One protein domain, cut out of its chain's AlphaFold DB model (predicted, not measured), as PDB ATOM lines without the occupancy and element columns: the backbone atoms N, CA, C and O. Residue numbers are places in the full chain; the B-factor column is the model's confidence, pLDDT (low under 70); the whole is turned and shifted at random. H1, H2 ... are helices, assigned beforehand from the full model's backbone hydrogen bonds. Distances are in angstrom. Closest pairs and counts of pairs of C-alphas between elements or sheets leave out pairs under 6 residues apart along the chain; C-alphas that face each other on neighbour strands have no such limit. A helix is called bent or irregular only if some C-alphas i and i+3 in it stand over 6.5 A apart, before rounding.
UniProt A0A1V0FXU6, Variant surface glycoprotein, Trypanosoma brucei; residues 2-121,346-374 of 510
ATOM      1  N   LYS A   2     304.852-170.802 107.060       73.75
ATOM      2  CA  LYS A   2     305.237-171.007 108.476       73.75
ATOM      3  C   LYS A   2     304.408-172.075 109.209       73.75
ATOM      4  O   LYS A   2     304.974-172.986 109.792       73.75
ATOM      5  N   THR A   3     303.080-172.002 109.119       76.94
ATOM      6  CA  THR A   3     302.172-172.980 109.741       76.94
ATOM      7  C   THR A   3     302.381-174.406 109.217       76.94
ATOM      8  O   THR A   3     302.369-175.354 109.993       76.94
ATOM      9  N   ILE A   4     302.611-174.557 107.908       81.25
ATOM     10  CA  ILE A   4     302.832-175.860 107.262       81.25
ATOM     11  C   ILE A   4     304.154-176.466 107.734       81.25
ATOM     12  O   ILE A   4     304.202-177.644 108.071       81.25
ATOM     13  N   LEU A   5     305.213-175.657 107.824       79.19
ATOM     14  CA  LEU A   5     306.501-176.115 108.345       79.19
ATOM     15  C   LEU A   5     306.411-176.550 109.800       79.19
ATOM     16  O   LEU A   5     306.930-177.613 110.120       79.19
ATOM     17  N   GLY A   6     305.708-175.801 110.651       72.88
ATOM     18  CA  GLY A   6     305.514-176.214 112.041       72.88
ATOM     19  C   GLY A   6     304.769-177.542 112.159       72.88
ATOM     20  O   GLY A   6     305.135-178.393 112.967       72.88
ATOM     21  N   LYS A   7     303.784-177.788 111.285       83.12
ATOM     22  CA  LYS A   7     303.128-179.099 111.180       83.12
ATOM     23  C   LYS A   7     304.122-180.196 110.778       83.12
ATOM     24  O   LYS A   7     304.202-181.211 111.458       83.12
ATOM     25  N   ILE A   8     304.906-179.984 109.722       83.19
ATOM     26  CA  ILE A   8     305.917-180.937 109.226       83.19
ATOM     27  C   ILE A   8     306.967-181.257 110.295       83.19
ATOM     28  O   ILE A   8     307.297-182.422 110.514       83.19
ATOM     29  N   VAL A   9     307.453-180.239 111.001       81.50
ATOM     30  CA  VAL A   9     308.370-180.378 112.136       81.50
ATOM     31  C   VAL A   9     307.759-181.263 113.218       81.50
ATOM     32  O   VAL A   9     308.387-182.237 113.634       81.50
ATOM     33  N   ASN A  10     306.526-180.974 113.637       80.50
ATOM     34  CA  ASN A  10     305.847-181.747 114.674       80.50
ATOM     35  C   ASN A  10     305.633-183.205 114.248       80.50
ATOM     36  O   ASN A  10     305.904-184.111 115.035       80.50
ATOM     37  N   LEU A  11     305.235-183.445 112.994       84.81
ATOM     38  CA  LEU A  11     305.098-184.793 112.431       84.81
ATOM     39  C   LEU A  11     306.441-185.533 112.407       84.81
ATOM     40  O   LEU A  11     306.497-186.699 112.788       84.81
ATOM     41  N   ASN A  12     307.541-184.874 112.036       84.19
ATOM     42  CA  ASN A  12     308.875-185.482 112.050       84.19
ATOM     43  C   ASN A  12     309.322-185.863 113.473       84.19
ATOM     44  O   ASN A  12     309.883-186.939 113.693       84.19
ATOM     45  N   LEU A  13     309.028-185.007 114.457       81.19
ATOM     46  CA  LEU A  13     309.376-185.236 115.861       81.19
ATOM     47  C   LEU A  13     308.628-186.420 116.491       81.19
ATOM     48  O   LEU A  13     309.124-186.986 117.465       81.19
ATOM     49  N   THR A  14     307.499-186.864 115.927       82.19
ATOM     50  CA  THR A  14     306.786-188.064 116.415       82.19
ATOM     51  C   THR A  14     307.638-189.335 116.351       82.19
ATOM     52  O   THR A  14     307.528-190.205 117.219       82.19
ATOM     53  N   ALA A  15     308.521-189.434 115.350       82.06
ATOM     54  CA  ALA A  15     309.420-190.566 115.147       82.06
ATOM     55  C   ALA A  15     310.841-190.321 115.683       82.06
ATOM     56  O   ALA A  15     311.724-191.164 115.490       82.06
ATOM     57  N   ALA A  16     311.069-189.192 116.360       78.75
ATOM     58  CA  ALA A  16     312.352-188.886 116.972       78.75
ATOM     59  C   ALA A  16     312.681-189.852 118.121       78.75
ATOM     60  O   ALA A  16     311.821-190.518 118.714       78.75
ATOM     61  N   GLU A  17     313.972-189.935 118.435       74.69
ATOM     62  CA  GLU A  17     314.432-190.722 119.575       74.69
ATOM     63  C   GLU A  17     313.950-190.082 120.887       74.69
ATOM     64  O   GLU A  17     313.919-188.852 120.979       74.69
ATOM     65  N   PRO A  18     313.596-190.879 121.916       76.06
ATOM     66  CA  PRO A  18     313.143-190.347 123.204       76.06
ATOM     67  C   PRO A  18     314.087-189.276 123.763       76.06
ATOM     68  O   PRO A  18     313.629-188.209 124.161       76.06
ATOM     69  N   GLN A  19     315.397-189.523 123.669       76.25
ATOM     70  CA  GLN A  19     316.451-188.621 124.134       76.25
ATOM     71  C   GLN A  19     316.426-187.257 123.422       76.25
ATOM     72  O   GLN A  19     316.688-186.233 124.046       76.25
ATOM     73  N   MET A  20     316.052-187.212 122.135       76.44
ATOM     74  CA  MET A  20     315.863-185.945 121.417       76.44
ATOM     75  C   MET A  20     314.659-185.184 121.967       76.44
ATOM     76  O   MET A  20     314.748-183.989 122.231       76.44
ATOM     77  N   THR A  21     313.529-185.867 122.162       75.12
ATOM     78  CA  THR A  21     312.318-185.221 122.691       75.12
ATOM     79  C   THR A  21     312.480-184.772 124.141       75.12
ATOM     80  O   THR A  21     311.927-183.749 124.524       75.12
ATOM     81  N   GLU A  22     313.263-185.494 124.940       80.94
ATOM     82  CA  GLU A  22     313.591-185.140 126.321       80.94
ATOM     83  C   GLU A  22     314.491-183.902 126.377       80.94
ATOM     84  O   GLU A  22     314.167-182.943 127.077       80.94
ATOM     85  N   ALA A  23     315.520-183.844 125.526       81.69
ATOM     86  CA  ALA A  23     316.344-182.649 125.371       81.69
ATOM     87  C   ALA A  23     315.517-181.415 124.963       81.69
ATOM     88  O   ALA A  23     315.736-180.326 125.488       81.69
ATOM     89  N   LEU A  24     314.530-181.576 124.073       80.38
ATOM     90  CA  LEU A  24     313.643-180.483 123.657       80.38
ATOM     91  C   LEU A  24     312.679-180.018 124.768       80.38
ATOM     92  O   LEU A  24     312.260-178.861 124.746       80.38
ATOM     93  N   LYS A  25     312.337-180.878 125.742       79.62
ATOM     94  CA  LYS A  25     311.504-180.521 126.911       79.62
ATOM     95  C   LYS A  25     312.263-179.715 127.961       79.62
ATOM     96  O   LYS A  25     311.657-178.886 128.638       79.62
ATOM     97  N   GLU A  26     313.570-179.927 128.101       83.19
ATOM     98  CA  GLU A  26     314.427-179.204 129.053       83.19
ATOM     99  C   GLU A  26     314.732-177.772 128.568       83.19
ATOM    100  O   GLU A  26     315.883-177.376 128.378       83.19
ATOM    101  N   LYS A  27     313.687-176.960 128.367       77.50
ATOM    102  CA  LYS A  27     313.768-175.612 127.779       77.50
ATOM    103  C   LYS A  27     314.769-174.696 128.491       77.50
ATOM    104  O   LYS A  27     315.461-173.915 127.840       77.50
ATOM    105  N   GLU A  28     314.885-174.794 129.811       79.25
ATOM    106  CA  GLU A  28     315.838-173.986 130.586       79.25
ATOM    107  C   GLU A  28     317.297-174.314 130.219       79.25
ATOM    108  O   GLU A  28     318.135-173.418 130.043       79.25
ATOM    109  N   LYS A  29     317.578-175.600 129.992       81.56
ATOM    110  CA  LYS A  29     318.914-176.131 129.713       81.56
ATOM    111  C   LYS A  29     319.276-176.091 128.228       81.56
ATOM    112  O   LYS A  29     320.405-175.739 127.899       81.56
ATOM    113  N   TYR A  30     318.319-176.363 127.340       82.06
ATOM    114  CA  TYR A  30     318.539-176.561 125.902       82.06
ATOM    115  C   TYR A  30     317.646-175.706 124.984       82.06
ATOM    116  O   TYR A  30     317.550-175.973 123.793       82.06
ATOM    117  N   GLY A  31     317.005-174.652 125.494       78.94
ATOM    118  CA  GLY A  31     316.005-173.865 124.752       78.94
ATOM    119  C   GLY A  31     316.484-173.056 123.537       78.94
ATOM    120  O   GLY A  31     315.727-172.213 123.066       78.94
ATOM    121  N   THR A  32     317.706-173.263 123.045       84.62
ATOM    122  CA  THR A  32     318.215-172.681 121.792       84.62
ATOM    123  C   THR A  32     319.086-173.691 121.048       84.62
ATOM    124  O   THR A  32     319.731-174.542 121.669       84.62
ATOM    125  N   ALA A  33     319.175-173.566 119.723       82.81
ATOM    126  CA  ALA A  33     320.021-174.413 118.884       82.81
ATOM    127  C   ALA A  33     321.489-174.401 119.344       82.81
ATOM    128  O   ALA A  33     322.116-175.452 119.480       82.81
ATOM    129  N   ALA A  34     321.997-173.220 119.715       85.00
ATOM    130  CA  ALA A  34     323.344-173.056 120.258       85.00
ATOM    131  C   ALA A  34     323.582-173.889 121.531       85.00
ATOM    132  O   ALA A  34     324.657-174.462 121.697       85.00
ATOM    133  N   LYS A  35     322.584-174.000 122.420       85.69
ATOM    134  CA  LYS A  35     322.680-174.817 123.640       85.69
ATOM    135  C   LYS A  35     322.620-176.317 123.345       85.69
ATOM    136  O   LYS A  35     323.254-177.094 124.051       85.69
ATOM    137  N   LEU A  36     321.883-176.730 122.313       80.06
ATOM    138  CA  LEU A  36     321.818-178.132 121.894       80.06
ATOM    139  C   LEU A  36     323.113-178.596 121.222       80.06
ATOM    140  O   LEU A  36     323.548-179.715 121.482       80.06
ATOM    141  N   GLN A  37     323.733-177.743 120.401       82.56
ATOM    142  CA  GLN A  37     324.862-178.110 119.538       82.56
ATOM    143  C   GLN A  37     326.255-177.692 120.051       82.56
ATOM    144  O   GLN A  37     327.256-178.059 119.428       82.56
ATOM    145  N   VAL A  38     326.360-176.955 121.166       85.12
ATOM    146  CA  VAL A  38     327.660-176.606 121.777       85.12
ATOM    147  C   VAL A  38     328.481-177.862 122.090       85.12
ATOM    148  O   VAL A  38     327.930-178.898 122.449       85.12
ATOM    149  N   GLU A  39     329.811-177.788 121.964       78.88
ATOM    150  CA  GLU A  39     330.697-178.954 122.136       78.88
ATOM    151  C   GLU A  39     330.561-179.653 123.489       78.88
ATOM    152  O   GLU A  39     330.689-180.871 123.558       78.88
ATOM    153  N   SER A  40     330.253-178.899 124.543       81.44
ATOM    154  CA  SER A  40     330.039-179.415 125.895       81.44
ATOM    155  C   SER A  40     328.657-180.043 126.115       81.44
ATOM    156  O   SER A  40     328.400-180.585 127.191       81.44
ATOM    157  N   SER A  41     327.749-179.968 125.137       80.88
ATOM    158  CA  SER A  41     326.397-180.507 125.264       80.88
ATOM    159  C   SER A  41     326.405-182.036 125.130       80.88
ATOM    160  O   SER A  41     326.821-182.552 124.088       80.88
ATOM    161  N   PRO A  42     325.869-182.786 126.115       79.75
ATOM    162  CA  PRO A  42     325.794-184.247 126.040       79.75
ATOM    163  C   PRO A  42     324.835-184.735 124.944       79.75
ATOM    164  O   PRO A  42     324.890-185.896 124.547       79.75
ATOM    165  N   VAL A  43     323.975-183.850 124.426       77.94
ATOM    166  CA  VAL A  43     322.988-184.152 123.381       77.94
ATOM    167  C   VAL A  43     323.406-183.640 122.000       77.94
ATOM    168  O   VAL A  43     322.673-183.851 121.039       77.94
ATOM    169  N   LYS A  44     324.594-183.027 121.856       78.12
ATOM    170  CA  LYS A  44     325.093-182.465 120.583       78.12
ATOM    171  C   LYS A  44     324.957-183.438 119.415       78.12
ATOM    172  O   LYS A  44     324.460-183.070 118.355       78.12
ATOM    173  N   ASN A  45     325.373-184.685 119.620       73.94
ATOM    174  CA  ASN A  45     325.385-185.702 118.568       73.94
ATOM    175  C   ASN A  45     323.976-186.088 118.093       73.94
ATOM    176  O   ASN A  45     323.828-186.513 116.952       73.94
ATOM    177  N   LEU A  46     322.945-185.893 118.925       69.06
ATOM    178  CA  LEU A  46     321.551-186.155 118.556       69.06
ATOM    179  C   LEU A  46     321.000-185.114 117.569       69.06
ATOM    180  O   LEU A  46     320.080-185.411 116.812       69.06
ATOM    181  N   PHE A  47     321.571-183.907 117.564       71.38
ATOM    182  CA  PHE A  47     321.162-182.794 116.700       71.38
ATOM    183  C   PHE A  47     322.238-182.423 115.669       71.38
ATOM    184  O   PHE A  47     322.154-181.370 115.033       71.38
ATOM    185  N   ALA A  48     323.265-183.261 115.508       65.94
ATOM    186  CA  ALA A  48     324.365-183.010 114.590       65.94
ATOM    187  C   ALA A  48     323.884-183.027 113.128       65.94
ATOM    188  O   ALA A  48     323.149-183.920 112.711       65.94
ATOM    189  N   GLY A  49     324.327-182.042 112.343       61.69
ATOM    190  CA  GLY A  49     323.964-181.916 110.926       61.69
ATOM    191  C   GLY A  49     322.622-181.227 110.656       61.69
ATOM    192  O   GLY A  49     322.252-181.103 109.493       61.69
ATOM    193  N   ILE A  50     321.920-180.759 111.694       65.38
ATOM    194  CA  ILE A  50     320.722-179.917 111.569       65.38
ATOM    195  C   ILE A  50     321.153-178.445 111.589       65.38
ATOM    196  O   ILE A  50     321.951-178.053 112.442       65.38
ATOM    197  N   ASP A  51     320.641-177.624 110.671       72.25
ATOM    198  CA  ASP A  51     320.913-176.182 110.660       72.25
ATOM    199  C   ASP A  51     320.380-175.492 111.931       72.25
ATOM    200  O   ASP A  51     319.304-175.824 112.430       72.25
ATOM    201  N   ASN A  52     321.109-174.497 112.450       73.38
ATOM    202  CA  ASN A  52     320.735-173.794 113.685       73.38
ATOM    203  C   ASN A  52     319.360-173.120 113.593       73.38
ATOM    204  O   ASN A  52     318.594-173.148 114.552       73.38
ATOM    205  N   LYS A  53     319.022-172.526 112.444       69.81
ATOM    206  CA  LYS A  53     317.748-171.825 112.251       69.81
ATOM    207  C   LYS A  53     316.593-172.814 112.146       69.81
ATOM    208  O   LYS A  53     315.510-172.550 112.681       69.81
ATOM    209  N   LEU A  54     316.818-173.948 111.482       67.81
ATOM    210  CA  LEU A  54     315.863-175.052 111.483       67.81
ATOM    211  C   LEU A  54     315.660-175.575 112.906       67.81
ATOM    212  O   LEU A  54     314.522-175.714 113.341       67.81
ATOM    213  N   LEU A  55     316.740-175.782 113.657       73.69
ATOM    214  CA  LEU A  55     316.687-176.293 115.022       73.69
ATOM    215  C   LEU A  55     315.981-175.324 115.984       73.69
ATOM    216  O   LEU A  55     315.147-175.759 116.771       73.69
ATOM    217  N   ASP A  56     316.218-174.015 115.879       78.75
ATOM    218  CA  ASP A  56     315.475-173.004 116.645       78.75
ATOM    219  C   ASP A  56     313.978-173.003 116.294       78.75
ATOM    220  O   ASP A  56     313.125-172.865 117.174       78.75
ATOM    221  N   THR A  57     313.642-173.212 115.017       72.88
ATOM    222  CA  THR A  57     312.248-173.372 114.570       72.88
ATOM    223  C   THR A  57     311.636-174.643 115.161       72.88
ATOM    224  O   THR A  57     310.537-174.593 115.708       72.88
ATOM    225  N   MET A  58     312.378-175.754 115.161       74.25
ATOM    226  CA  MET A  58     311.954-177.017 115.766       74.25
ATOM    227  C   MET A  58     311.695-176.892 117.267       74.25
ATOM    228  O   MET A  58     310.657-177.344 117.746       74.25
ATOM    229  N   ILE A  59     312.607-176.252 118.007       80.31
ATOM    230  CA  ILE A  59     312.451-175.985 119.443       80.31
ATOM    231  C   ILE A  59     311.187-175.165 119.683       80.31
ATOM    232  O   ILE A  59     310.414-175.467 120.593       80.31
ATOM    233  N   LYS A  60     310.969-174.117 118.885       82.12
ATOM    234  CA  LYS A  60     309.795-173.262 119.016       82.12
ATOM    235  C   LYS A  60     308.503-174.035 118.770       82.12
ATOM    236  O   LYS A  60     307.652-174.055 119.653       82.12
ATOM    237  N   ASP A  61     308.370-174.672 117.613       77.94
ATOM    238  CA  ASP A  61     307.125-175.327 117.208       77.94
ATOM    239  C   ASP A  61     306.779-176.504 118.134       77.94
ATOM    240  O   ASP A  61     305.612-176.694 118.487       77.94
ATOM    241  N   TYR A  62     307.797-177.229 118.615       80.50
ATOM    242  CA  TYR A  62     307.631-178.256 119.642       80.50
ATOM    243  C   TYR A  62     307.077-177.669 120.944       80.50
ATOM    244  O   TYR A  62     306.084-178.161 121.478       80.50
ATOM    245  N   ASN A  63     307.689-176.598 121.455       81.69
ATOM    246  CA  ASN A  63     307.250-175.954 122.694       81.69
ATOM    247  C   ASN A  63     305.847-175.334 122.568       81.69
ATOM    248  O   ASN A  63     305.045-175.424 123.501       81.69
ATOM    249  N   ASP A  64     305.529-174.739 121.420       81.88
ATOM    250  CA  ASP A  64     304.209-174.170 121.135       81.88
ATOM    251  C   ASP A  64     303.123-175.265 121.132       81.88
ATOM    252  O   ASP A  64     302.014-175.039 121.621       81.88
ATOM    253  N   LEU A  65     303.436-176.480 120.660       81.00
ATOM    254  CA  LEU A  65     302.531-177.629 120.767       81.00
ATOM    255  C   LEU A  65     302.395-178.119 122.218       81.00
ATOM    256  O   LEU A  65     301.279-178.355 122.675       81.00
ATOM    257  N   GLN A  66     303.506-178.244 122.954       80.56
ATOM    258  CA  GLN A  66     303.502-178.748 124.337       80.56
ATOM    259  C   GLN A  66     302.749-177.837 125.317       80.56
ATOM    260  O   GLN A  66     302.136-178.317 126.266       80.56
ATOM    261  N   THR A  67     302.781-176.521 125.100       83.38
ATOM    262  CA  THR A  67     302.112-175.542 125.977       83.38
ATOM    263  C   THR A  67     300.589-175.536 125.837       83.38
ATOM    264  O   THR A  67     299.899-175.044 126.731       83.38
ATOM    265  N   ASN A  68     300.040-176.107 124.762       83.69
ATOM    266  CA  ASN A  68     298.602-176.216 124.547       83.69
ATOM    267  C   ASN A  68     298.136-177.664 124.762       83.69
ATOM    268  O   ASN A  68     298.178-178.488 123.848       83.69
ATOM    269  N   SER A  69     297.675-177.970 125.978       82.62
ATOM    270  CA  SER A  69     297.311-179.331 126.395       82.62
ATOM    271  C   SER A  69     296.198-179.960 125.549       82.62
ATOM    272  O   SER A  69     296.251-181.158 125.271       82.62
ATOM    273  N   GLU A  70     295.219-179.175 125.094       86.75
ATOM    274  CA  GLU A  70     294.136-179.656 124.229       86.75
ATOM    275  C   GLU A  70     294.645-180.007 122.829       86.75
ATOM    276  O   GLU A  70     294.376-181.105 122.338       86.75
ATOM    277  N   LYS A  71     295.441-179.123 122.208       84.12
ATOM    278  CA  LYS A  71     296.063-179.388 120.899       84.12
ATOM    279  C   LYS A  71     297.019-180.570 120.960       84.12
ATOM    280  O   LYS A  71     297.002-181.399 120.057       84.12
ATOM    281  N   LEU A  72     297.818-180.673 122.020       84.44
ATOM    282  CA  LEU A  72     298.714-181.804 122.235       84.44
ATOM    283  C   LEU A  72     297.930-183.114 122.377       84.44
ATOM    284  O   LEU A  72     298.297-184.117 121.771       84.44
ATOM    285  N   LYS A  73     296.836-183.117 123.151       86.50
ATOM    286  CA  LYS A  73     295.979-184.299 123.316       86.50
ATOM    287  C   LYS A  73     295.337-184.714 121.993       86.50
ATOM    288  O   LYS A  73     295.344-185.903 121.679       86.50
ATOM    289  N   ALA A  74     294.821-183.756 121.222       87.56
ATOM    290  CA  ALA A  74     294.262-184.007 119.897       87.56
ATOM    291  C   ALA A  74     295.320-184.593 118.951       87.56
ATOM    292  O   ALA A  74     295.106-185.670 118.408       87.56
ATOM    293  N   PHE A  75     296.493-183.962 118.864       86.75
ATOM    294  CA  PHE A  75     297.618-184.415 118.043       86.75
ATOM    295  C   PHE A  75     298.080-185.835 118.412       86.75
ATOM    296  O   PHE A  75     298.258-186.687 117.545       86.75
ATOM    297  N   ASN A  76     298.229-186.127 119.708       87.06
ATOM    298  CA  ASN A  76     298.617-187.462 120.166       87.06
ATOM    299  C   ASN A  76     297.557-188.519 119.839       87.06
ATOM    300  O   ASN A  76     297.910-189.645 119.494       87.06
ATOM    301  N   THR A  77     296.277-188.159 119.954       88.12
ATOM    302  CA  THR A  77     295.158-189.055 119.636       88.12
ATOM    303  C   THR A  77     295.095-189.328 118.136       88.12
ATOM    304  O   THR A  77     294.949-190.479 117.736       88.12
ATOM    305  N   GLU A  78     295.249-188.289 117.316       88.25
ATOM    306  CA  GLU A  78     295.173-188.353 115.855       88.25
ATOM    307  C   GLU A  78     296.219-189.301 115.261       88.25
ATOM    308  O   GLU A  78     295.883-190.129 114.420       88.25
ATOM    309  N   TYR A  79     297.464-189.243 115.742       86.25
ATOM    310  CA  TYR A  79     298.566-190.048 115.196       86.25
ATOM    311  C   TYR A  79     298.981-191.237 116.080       86.25
ATOM    312  O   TYR A  79     300.033-191.835 115.846       86.25
ATOM    313  N   GLY A  80     298.192-191.585 117.104       83.31
ATOM    314  CA  GLY A  80     298.443-192.750 117.964       83.31
ATOM    315  C   GLY A  80     299.781-192.700 118.715       83.31
ATOM    316  O   GLY A  80     300.543-193.669 118.702       83.31
ATOM    317  N   LEU A  81     300.096-191.560 119.336       83.62
ATOM    318  CA  LEU A  81     301.367-191.319 120.028       83.62
ATOM    319  C   LEU A  81     301.321-191.736 121.515       83.62
ATOM    320  O   LEU A  81     300.275-191.601 122.150       83.62
ATOM    321  N   PRO A  82     302.456-192.159 122.116       83.62
ATOM    322  CA  PRO A  82     303.785-192.290 121.513       83.62
ATOM    323  C   PRO A  82     303.920-193.532 120.621       83.62
ATOM    324  O   PRO A  82     303.359-194.588 120.896       83.62
ATOM    325  N   LEU A  83     304.740-193.425 119.575       82.75
ATOM    326  CA  LEU A  83     305.018-194.539 118.670       82.75
ATOM    327  C   LEU A  83     305.875-195.632 119.339       82.75
ATOM    328  O   LEU A  83     306.848-195.342 120.049       82.75
ATOM    329  N   SER A  84     305.592-196.901 119.020       84.62
ATOM    330  CA  SER A  84     306.439-198.035 119.418       84.62
ATOM    331  C   SER A  84     307.844-197.935 118.804       84.62
ATOM    332  O   SER A  84     308.066-197.247 117.804       84.62
ATOM    333  N   GLN A  85     308.830-198.619 119.395       82.31
ATOM    334  CA  GLN A  85     310.215-198.588 118.903       82.31
ATOM    335  C   GLN A  85     310.324-199.094 117.452       82.31
ATOM    336  O   GLN A  85     311.012-198.480 116.633       82.31
ATOM    337  N   SER A  86     309.592-200.158 117.113       82.44
ATOM    338  CA  SER A  86     309.538-200.724 115.760       82.44
ATOM    339  C   SER A  86     308.954-199.738 114.745       82.44
ATOM    340  O   SER A  86     309.555-199.526 113.691       82.44
ATOM    341  N   LYS A  87     307.840-199.065 115.083       84.62
ATOM    342  CA  LYS A  87     307.229-198.034 114.224       84.62
ATOM    343  C   LYS A  87     308.181-196.859 114.004       84.62
ATOM    344  O   LYS A  87     308.392-196.445 112.866       84.62
ATOM    345  N   ARG A  88     308.836-196.369 115.065       83.75
ATOM    346  CA  ARG A  88     309.823-195.280 114.952       83.75
ATOM    347  C   ARG A  88     310.987-195.637 114.038       83.75
ATOM    348  O   ARG A  88     311.347-194.830 113.188       83.75
ATOM    349  N   LYS A  89     311.538-196.850 114.157       83.12
ATOM    350  CA  LYS A  89     312.660-197.307 113.320       83.12
ATOM    351  C   LYS A  89     312.316-197.305 111.823       83.12
ATOM    352  O   LYS A  89     313.184-196.998 111.011       83.12
ATOM    353  N   ILE A  90     311.068-197.617 111.468       84.25
ATOM    354  CA  ILE A  90     310.589-197.643 110.076       84.25
ATOM    355  C   ILE A  90     310.282-196.230 109.563       84.25
ATOM    356  O   ILE A  90     310.684-195.872 108.455       84.25
ATOM    357  N   LEU A  91     309.589-195.414 110.363       85.12
ATOM    358  CA  LEU A  91     309.072-194.114 109.923       85.12
ATOM    359  C   LEU A  91     310.117-192.998 109.953       85.12
ATOM    360  O   LEU A  91     310.109-192.143 109.067       85.12
ATOM    361  N   LYS A  92     311.041-193.017 110.923       83.31
ATOM    362  CA  LYS A  92     312.073-191.981 111.106       83.31
ATOM    363  C   LYS A  92     312.791-191.590 109.802       83.31
ATOM    364  O   LYS A  92     312.806-190.401 109.498       83.31
ATOM    365  N   PRO A  93     313.351-192.514 108.991       80.88
ATOM    366  CA  PRO A  93     314.046-192.120 107.763       80.88
ATOM    367  C   PRO A  93     313.119-191.502 106.704       80.88
ATOM    368  O   PRO A  93     313.544-190.607 105.974       80.88
ATOM    369  N   GLN A  94     311.861-191.947 106.613       84.81
ATOM    370  CA  GLN A  94     310.897-191.418 105.641       84.81
ATOM    371  C   GLN A  94     310.448-190.006 106.018       84.81
ATOM    372  O   GLN A  94     310.490-189.104 105.180       84.81
ATOM    373  N   LEU A  95     310.080-189.810 107.286       84.38
ATOM    374  CA  LEU A  95     309.658-188.515 107.813       84.38
ATOM    375  C   LEU A  95     310.804-187.499 107.779       84.38
ATOM    376  O   LEU A  95     310.587-186.372 107.344       84.38
ATOM    377  N   ALA A  96     312.032-187.913 108.111       80.44
ATOM    378  CA  ALA A  96     313.203-187.041 108.028       80.44
ATOM    379  C   ALA A  96     313.485-186.593 106.586       80.44
ATOM    380  O   ALA A  96     313.734-185.416 106.338       80.44
ATOM    381  N   ARG A  97     313.392-187.505 105.608       82.38
ATOM    382  CA  ARG A  97     313.563-187.163 104.186       82.38
ATOM    383  C   ARG A  97     312.523-186.142 103.716       82.38
ATOM    384  O   ARG A  97     312.870-185.205 103.004       82.38
ATOM    385  N   LEU A  98     311.263-186.337 104.096       86.12
ATOM    386  CA  LEU A  98     310.165-185.434 103.752       86.12
ATOM    387  C   LEU A  98     310.318-184.064 104.425       86.12
ATOM    388  O   LEU A  98     310.146-183.040 103.768       86.12
ATOM    389  N   ALA A  99     310.722-184.037 105.696       80.94
ATOM    390  CA  ALA A  99     311.006-182.800 106.415       80.94
ATOM    391  C   ALA A  99     312.148-182.001 105.765       80.94
ATOM    392  O   ALA A  99     312.003-180.799 105.554       80.94
ATOM    393  N   ASN A 100     313.230-182.668 105.354       79.56
ATOM    394  CA  ASN A 100     314.335-182.019 104.642       79.56
ATOM    395  C   ASN A 100     313.879-181.443 103.289       79.56
ATOM    396  O   ASN A 100     314.220-180.315 102.946       79.56
ATOM    397  N   ALA A 101     313.046-182.170 102.535       84.25
ATOM    398  CA  ALA A 101     312.480-181.651 101.288       84.25
ATOM    399  C   ALA A 101     311.605-180.403 101.523       84.25
ATOM    400  O   ALA A 101     311.639-179.454 100.740       84.25
ATOM    401  N   ALA A 102     310.847-180.359 102.623       83.31
ATOM    402  CA  ALA A 102     310.067-179.181 102.992       83.31
ATOM    403  C   ALA A 102     310.941-177.977 103.383       83.31
ATOM    404  O   ALA A 102     310.564-176.831 103.126       83.31
ATOM    405  N   GLU A 103     312.110-178.214 103.976       78.94
ATOM    406  CA  GLU A 103     313.089-177.168 104.280       78.94
ATOM    407  C   GLU A 103     313.699-176.560 103.005       78.94
ATOM    408  O   GLU A 103     313.823-175.333 102.901       78.94
ATOM    409  N   GLU A 104     314.012-177.381 101.999       83.19
ATOM    410  CA  GLU A 104     314.457-176.892 100.686       83.19
ATOM    411  C   GLU A 104     313.390-175.987 100.046       83.19
ATOM    412  O   GLU A 104     313.691-174.884  99.579       83.19
ATOM    413  N   ILE A 105     312.120-176.402 100.111       86.62
ATOM    414  CA  ILE A 105     310.977-175.606  99.643       86.62
ATOM    415  C   ILE A 105     310.864-174.298 100.432       86.62
ATOM    416  O   ILE A 105     310.680-173.235  99.840       86.62
ATOM    417  N   ASN A 106     311.006-174.331 101.760       83.12
ATOM    418  CA  ASN A 106     311.000-173.121 102.584       83.12
ATOM    419  C   ASN A 106     312.098-172.141 102.162       83.12
ATOM    420  O   ASN A 106     311.863-170.938 102.062       83.12
ATOM    421  N   THR A 107     313.299-172.651 101.895       83.25
ATOM    422  CA  THR A 107     314.423-171.842 101.415       83.25
ATOM    423  C   THR A 107     314.085-171.179 100.082       83.25
ATOM    424  O   THR A 107     314.288-169.971  99.936       83.25
ATOM    425  N   ALA A 108     313.486-171.924  99.149       87.00
ATOM    426  CA  ALA A 108     313.018-171.381  97.878       87.00
ATOM    427  C   ALA A 108     311.939-170.300  98.074       87.00
ATOM    428  O   ALA A 108     312.061-169.212  97.515       87.00
ATOM    429  N   VAL A 109     310.922-170.545  98.907       87.00
ATOM    430  CA  VAL A 109     309.857-169.569  99.209       87.00
ATOM    431  C   VAL A 109     310.431-168.286  99.820       87.00
ATOM    432  O   VAL A 109     310.081-167.193  99.377       87.00
ATOM    433  N   ASN A 110     311.355-168.393 100.779       85.31
ATOM    434  CA  ASN A 110     311.997-167.228 101.398       85.31
ATOM    435  C   ASN A 110     312.849-166.440 100.397       85.31
ATOM    436  O   ASN A 110     312.843-165.209 100.409       85.31
ATOM    437  N   TRP A 111     313.570-167.131  99.510       89.12
ATOM    438  CA  TRP A 111     314.312-166.475  98.436       89.12
ATOM    439  C   TRP A 111     313.374-165.685  97.516       89.12
ATOM    440  O   TRP A 111     313.645-164.519  97.233       89.12
ATOM    441  N   ARG A 112     312.240-166.273  97.114       91.12
ATOM    442  CA  ARG A 112     311.239-165.610  96.259       91.12
ATOM    443  C   ARG A 112     310.590-164.410  96.936       91.12
ATOM    444  O   ARG A 112     310.407-163.379  96.291       91.12
ATOM    445  N   ALA A 113     310.288-164.513  98.230       88.19
ATOM    446  CA  ALA A 113     309.779-163.393  99.018       88.19
ATOM    447  C   ALA A 113     310.780-162.223  99.020       88.19
ATOM    448  O   ALA A 113     310.436-161.112  98.624       88.19
ATOM    449  N   ASN A 114     312.054-162.499  99.316       88.38
ATOM    450  CA  ASN A 114     313.115-161.487  99.270       88.38
ATOM    451  C   ASN A 114     313.294-160.876  97.868       88.38
ATOM    452  O   ASN A 114     313.564-159.681  97.729       88.38
ATOM    453  N   THR A 115     313.175-161.685  96.811       92.31
ATOM    454  CA  THR A 115     313.207-161.205  95.422       92.31
ATOM    455  C   THR A 115     312.015-160.295  95.127       92.31
ATOM    456  O   THR A 115     312.194-159.232  94.532       92.31
ATOM    457  N   THR A 116     310.822-160.660  95.594       91.62
ATOM    458  CA  THR A 116     309.597-159.863  95.447       91.62
ATOM    459  C   THR A 116     309.740-158.495  96.107       91.62
ATOM    460  O   THR A 116     309.434-157.483  95.477       91.62
ATOM    461  N   ASP A 117     310.285-158.427  97.321       89.50
ATOM    462  CA  ASP A 117     310.490-157.155  98.026       89.50
ATOM    463  C   ASP A 117     311.499-156.252  97.307       89.50
ATOM    464  O   ASP A 117     311.267-155.049  97.137       89.50
ATOM    465  N   LYS A 118     312.585-156.830  96.779       92.38
ATOM    466  CA  LYS A 118     313.539-156.094  95.936       92.38
ATOM    467  C   LYS A 118     312.873-155.550  94.676       92.38
ATOM    468  O   LYS A 118     313.117-154.400  94.312       92.38
ATOM    469  N   LEU A 119     312.043-156.350  94.008       94.62
ATOM    470  CA  LEU A 119     311.318-155.920  92.815       94.62
ATOM    471  C   LEU A 119     310.320-154.804  93.135       94.62
ATOM    472  O   LEU A 119     310.262-153.829  92.391       94.62
ATOM    473  N   ARG A 120     309.596-154.888  94.255       92.81
ATOM    474  CA  ARG A 120     308.682-153.829  94.723       92.81
ATOM    475  C   ARG A 120     309.418-152.512  94.953       92.81
ATOM    476  O   ARG A 120     308.996-151.475  94.440       92.81
ATOM    477  N   LEU A 121     310.561-152.554  95.640       92.81
ATOM    478  CA  LEU A 121     311.407-151.374  95.828       92.81
ATOM    479  C   LEU A 121     311.886-150.803  94.484       92.81
ATOM    480  O   LEU A 121     311.870-149.589  94.278       92.81
ATOM    481  N   GLU A 346     306.831-164.454  90.506       92.94
ATOM    482  CA  GLU A 346     307.452-164.908  91.757       92.94
ATOM    483  C   GLU A 346     306.406-165.315  92.799       92.94
ATOM    484  O   GLU A 346     306.575-166.338  93.468       92.94
ATOM    485  N   ALA A 347     305.300-164.575  92.898       88.62
ATOM    486  CA  ALA A 347     304.193-164.909  93.789       88.62
ATOM    487  C   ALA A 347     303.524-166.239  93.401       88.62
ATOM    488  O   ALA A 347     303.306-167.094  94.261       88.62
ATOM    489  N   GLN A 348     303.262-166.458  92.109       90.69
ATOM    490  CA  GLN A 348     302.710-167.723  91.605       90.69
ATOM    491  C   GLN A 348     303.664-168.897  91.853       90.69
ATOM    492  O   GLN A 348     303.243-169.954  92.323       90.69
ATOM    493  N   ALA A 349     304.960-168.708  91.597       93.00
ATOM    494  CA  ALA A 349     305.958-169.735  91.859       93.00
ATOM    495  C   ALA A 349     306.061-170.055  93.360       93.00
ATOM    496  O   ALA A 349     306.140-171.225  93.732       93.00
ATOM    497  N   ALA A 350     306.002-169.048  94.236       90.81
ATOM    498  CA  ALA A 350     305.975-169.256  95.682       90.81
ATOM    499  C   ALA A 350     304.716-170.016  96.135       90.81
ATOM    500  O   ALA A 350     304.824-170.922  96.959       90.81
ATOM    501  N   ALA A 351     303.541-169.709  95.577       89.38
ATOM    502  CA  ALA A 351     302.304-170.436  95.871       89.38
ATOM    503  C   ALA A 351     302.385-171.918  95.455       89.38
ATOM    504  O   ALA A 351     301.975-172.804  96.210       89.38
ATOM    505  N   ALA A 352     302.983-172.205  94.295       92.12
ATOM    506  CA  ALA A 352     303.223-173.577  93.850       92.12
ATOM    507  C   ALA A 352     304.175-174.333  94.795       92.12
ATOM    508  O   ALA A 352     303.927-175.491  95.124       92.12
ATOM    509  N   GLU A 353     305.235-173.682  95.281       90.94
ATOM    510  CA  GLU A 353     306.131-174.262  96.291       90.94
ATOM    511  C   GLU A 353     305.401-174.539  97.618       90.94
ATOM    512  O   GLU A 353     305.547-175.617  98.195       90.94
ATOM    513  N   VAL A 354     304.543-173.623  98.074       88.88
ATOM    514  CA  VAL A 354     303.712-173.838  99.272       88.88
ATOM    515  C   VAL A 354     302.796-175.056  99.106       88.88
ATOM    516  O   VAL A 354     302.722-175.880 100.014       88.88
ATOM    517  N   THR A 355     302.191-175.234  97.930       92.75
ATOM    518  CA  THR A 355     301.338-176.399  97.622       92.75
ATOM    519  C   THR A 355     302.118-177.721  97.715       92.75
ATOM    520  O   THR A 355     301.616-178.732  98.217       92.75
ATOM    521  N   LYS A 356     303.390-177.737  97.286       94.00
ATOM    522  CA  LYS A 356     304.258-178.915  97.458       94.00
ATOM    523  C   LYS A 356     304.520-179.210  98.936       94.00
ATOM    524  O   LYS A 356     304.492-180.374  99.327       94.00
ATOM    525  N   ALA A 357     304.731-178.187  99.766       89.62
ATOM    526  CA  ALA A 357     304.897-178.377 101.208       89.62
ATOM    527  C   ALA A 357     303.622-178.930 101.873       89.62
ATOM    528  O   ALA A 357     303.714-179.807 102.728       89.62
ATOM    529  N   GLU A 358     302.432-178.484 101.461       91.94
ATOM    530  CA  GLU A 358     301.154-179.047 101.932       91.94
ATOM    531  C   GLU A 358     301.012-180.528 101.555       91.94
ATOM    532  O   GLU A 358     300.594-181.354 102.371       91.94
ATOM    533  N   THR A 359     301.441-180.885 100.342       95.62
ATOM    534  CA  THR A 359     301.487-182.283  99.889       95.62
ATOM    535  C   THR A 359     302.444-183.110 100.746       95.62
ATOM    536  O   THR A 359     302.098-184.217 101.150       95.62
ATOM    537  N   ILE A 360     303.624-182.574 101.076       93.44
ATOM    538  CA  ILE A 360     304.579-183.239 101.972       93.44
ATOM    539  C   ILE A 360     303.959-183.473 103.350       93.44
ATOM    540  O   ILE A 360     304.043-184.588 103.864       93.44
ATOM    541  N   ALA A 361     303.313-182.461 103.935       90.88
ATOM    542  CA  ALA A 361     302.640-182.610 105.222       90.88
ATOM    543  C   ALA A 361     301.604-183.746 105.167       90.88
ATOM    544  O   ALA A 361     301.640-184.643 106.003       90.88
ATOM    545  N   THR A 362     300.777-183.771 104.120       94.50
ATOM    546  CA  THR A 362     299.767-184.819 103.900       94.50
ATOM    547  C   THR A 362     300.397-186.211 103.759       94.50
ATOM    548  O   THR A 362     299.895-187.189 104.310       94.50
ATOM    549  N   GLN A 363     301.525-186.328 103.051       93.31
ATOM    550  CA  GLN A 363     302.258-187.593 102.921       93.31
ATOM    551  C   GLN A 363     302.811-188.080 104.263       93.31
ATOM    552  O   GLN A 363     302.752-189.274 104.554       93.31
ATOM    553  N   MET A 364     303.336-187.174 105.091       91.94
ATOM    554  CA  MET A 364     303.827-187.510 106.430       91.94
ATOM    555  C   MET A 364     302.699-187.998 107.344       91.94
ATOM    556  O   MET A 364     302.887-188.977 108.065       91.94
ATOM    557  N   GLU A 365     301.529-187.361 107.279       92.75
ATOM    558  CA  GLU A 365     300.332-187.808 108.001       92.75
ATOM    559  C   GLU A 365     299.902-189.203 107.559       92.75
ATOM    560  O   GLU A 365     299.698-190.075 108.401       92.75
ATOM    561  N   ALA A 366     299.833-189.439 106.246       90.81
ATOM    562  CA  ALA A 366     299.493-190.746 105.704       90.81
ATOM    563  C   ALA A 366     300.452-191.826 106.220       90.81
ATOM    564  O   ALA A 366     299.990-192.839 106.731       90.81
ATOM    565  N   PHE A 367     301.769-191.585 106.188       88.19
ATOM    566  CA  PHE A 367     302.757-192.533 106.714       88.19
ATOM    567  C   PHE A 367     302.578-192.848 108.204       88.19
ATOM    568  O   PHE A 367     302.808-193.988 108.610       88.19
ATOM    569  N   LEU A 368     302.188-191.865 109.019       87.38
ATOM    570  CA  LEU A 368     301.928-192.074 110.444       87.38
ATOM    571  C   LEU A 368     300.648-192.884 110.673       87.38
ATOM    572  O   LEU A 368     300.655-193.820 111.471       87.38
ATOM    573  N   LEU A 369     299.580-192.575 109.940       88.31
ATOM    574  CA  LEU A 369     298.290-193.258 110.056       88.31
ATOM    575  C   LEU A 369     298.323-194.686 109.491       88.31
ATOM    576  O   LEU A 369     297.661-195.573 110.023       88.31
ATOM    577  N   THR A 370     299.114-194.942 108.445       85.12
ATOM    578  CA  THR A 370     299.267-196.272 107.827       85.12
ATOM    579  C   THR A 370     300.489-197.030 108.335       85.12
ATOM    580  O   THR A 370     300.884-198.035 107.738       85.12
ATOM    581  N   ALA A 371     301.099-196.590 109.439       77.81
ATOM    582  CA  ALA A 371     302.302-197.198 109.999       77.81
ATOM    583  C   ALA A 371     302.162-198.716 110.207       77.81
ATOM    584  O   ALA A 371     303.095-199.462 109.911       77.81
ATOM    585  N   ASP A 372     300.985-199.172 110.649       74.75
ATOM    586  CA  ASP A 372     300.668-200.591 110.860       74.75
ATOM    587  C   ASP A 372     300.660-201.408 109.560       74.75
ATOM    588  O   ASP A 372     301.021-202.581 109.562       74.75
ATOM    589  N   MET A 373     300.330-200.784 108.426       71.00
ATOM    590  CA  MET A 373     300.345-201.434 107.109       71.00
ATOM    591  C   MET A 373     301.761-201.586 106.540       71.00
ATOM    592  O   MET A 373     302.000-202.437 105.688       71.00
ATOM    593  N   HIS A 374     302.706-200.758 106.993       60.41
ATOM    594  CA  HIS A 374     304.112-200.814 106.580       60.41
ATOM    595  C   HIS A 374     304.954-201.768 107.438       60.41
ATOM    596  O   HIS A 374     306.140-201.969 107.158       60.41
TER     597      HIS A 374
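AT A GLANCE: This is residues 2 to 121 and 346 to 374 of the 510 residues of the protein "Variant surface glycoprotein" of Trypanosoma brucei (UniProt A0A1V0FXU6). Two long helices, H8 and H9, lie side by side and run opposite ways, and the shorter H1 packs along them to make a three-helix, up-and-down bundle. H6 crosses H1 nearly at right angles, with a cluster of short helices at it: H2 and H4 pack on H6, with H3 and H5 beside them. H7 makes a corner with H6 at its last residues, and little H10 follows H9. The printed part has 149 residues, with ten named helices, H1 to H10 in order along the chain, and no named strand; the class is all helix. It is compact, with a radius of gyration of the C-alphas of 16.4 A and spans of 49 by 41 by 29 A.

HOW THE PARTS SIT: H1, residues 2 to 13, touches H8, residues 85 to 121, which meets it with residues 92 to 106 alone; the closest C-alphas are those of Asn 12 and Leu 95, 5.3 A apart, at a shallow tilt of 19 degrees, opposite ways. H1 touches H9, residues 346 to 369, the same way at a shallow tilt of 27 degrees, closest at C-alphas Ile 8 and Ala 361, 5.4 A. H8 and H9 touch at a shallow tilt of 12 degrees, opposite ways, closest at C-alphas Val 109 and Ala 350, 5.3 A. The hub is H6, residues 52 to 66, about perpendicular to H1 at 83 degrees; the closest C-alphas, those of Gly 6 and Asp 61, are 5.5 A apart. H2, residues 18 to 25, touches H6 at C-alphas Leu 24 and Ile 59, 6.3 A. H4, residues 33 to 37, touches H6 at C-alphas Ala 33 and Asp 56, 5.3 A, and H5, residues 44 to 47, at C-alphas Gln 37 and Lys 44, 4.5 A. H3, residues 27 to 30, is near H4. H7, residues 69 to 78, and H6 only just touch, only at the corner, with 3 pairs of C-alphas within 8 A, the closest Leu 65 and Leu 72, 5.8 A. H10, residues 371 to 374, only just touches H8, with 3 such pairs, the closest Lys 87 and Ala 371, 6.5 A. Each O i to N i+4 pair is within hydrogen-bond range in H1, H2, H4, H6, H7 and H9, and 31 of 33 in H8; H3, H5 and H10 are too short for such a pair.

IN THESE COORDINATES: H1 is 16.6 A long and begins at C-alpha 2, (305.237, -171.007, 108.476). H6 is 20.9 A long, H8 52.6 A and H9 35.0 A. H8 has a kink of 40 degrees near residue 92 and is irregular, but only just: C-alphas 90 and 93 are 6.9 A apart. H10 ends at C-alpha 374, (304.112, -200.814, 106.580).

THE WHOLE: The two C-alphas farthest apart, those of Ser 86 and Leu 121, are 53.3 A apart. Residues 122 to 345 are not printed, and C-alphas 121 and 346 are 14.7 A apart across the cut. Of the links printed whole, no link is long. The mean pLDDT of the printed part is 82.9; residues 46, 48 to 50, 53 to 54 and 374 are under 70.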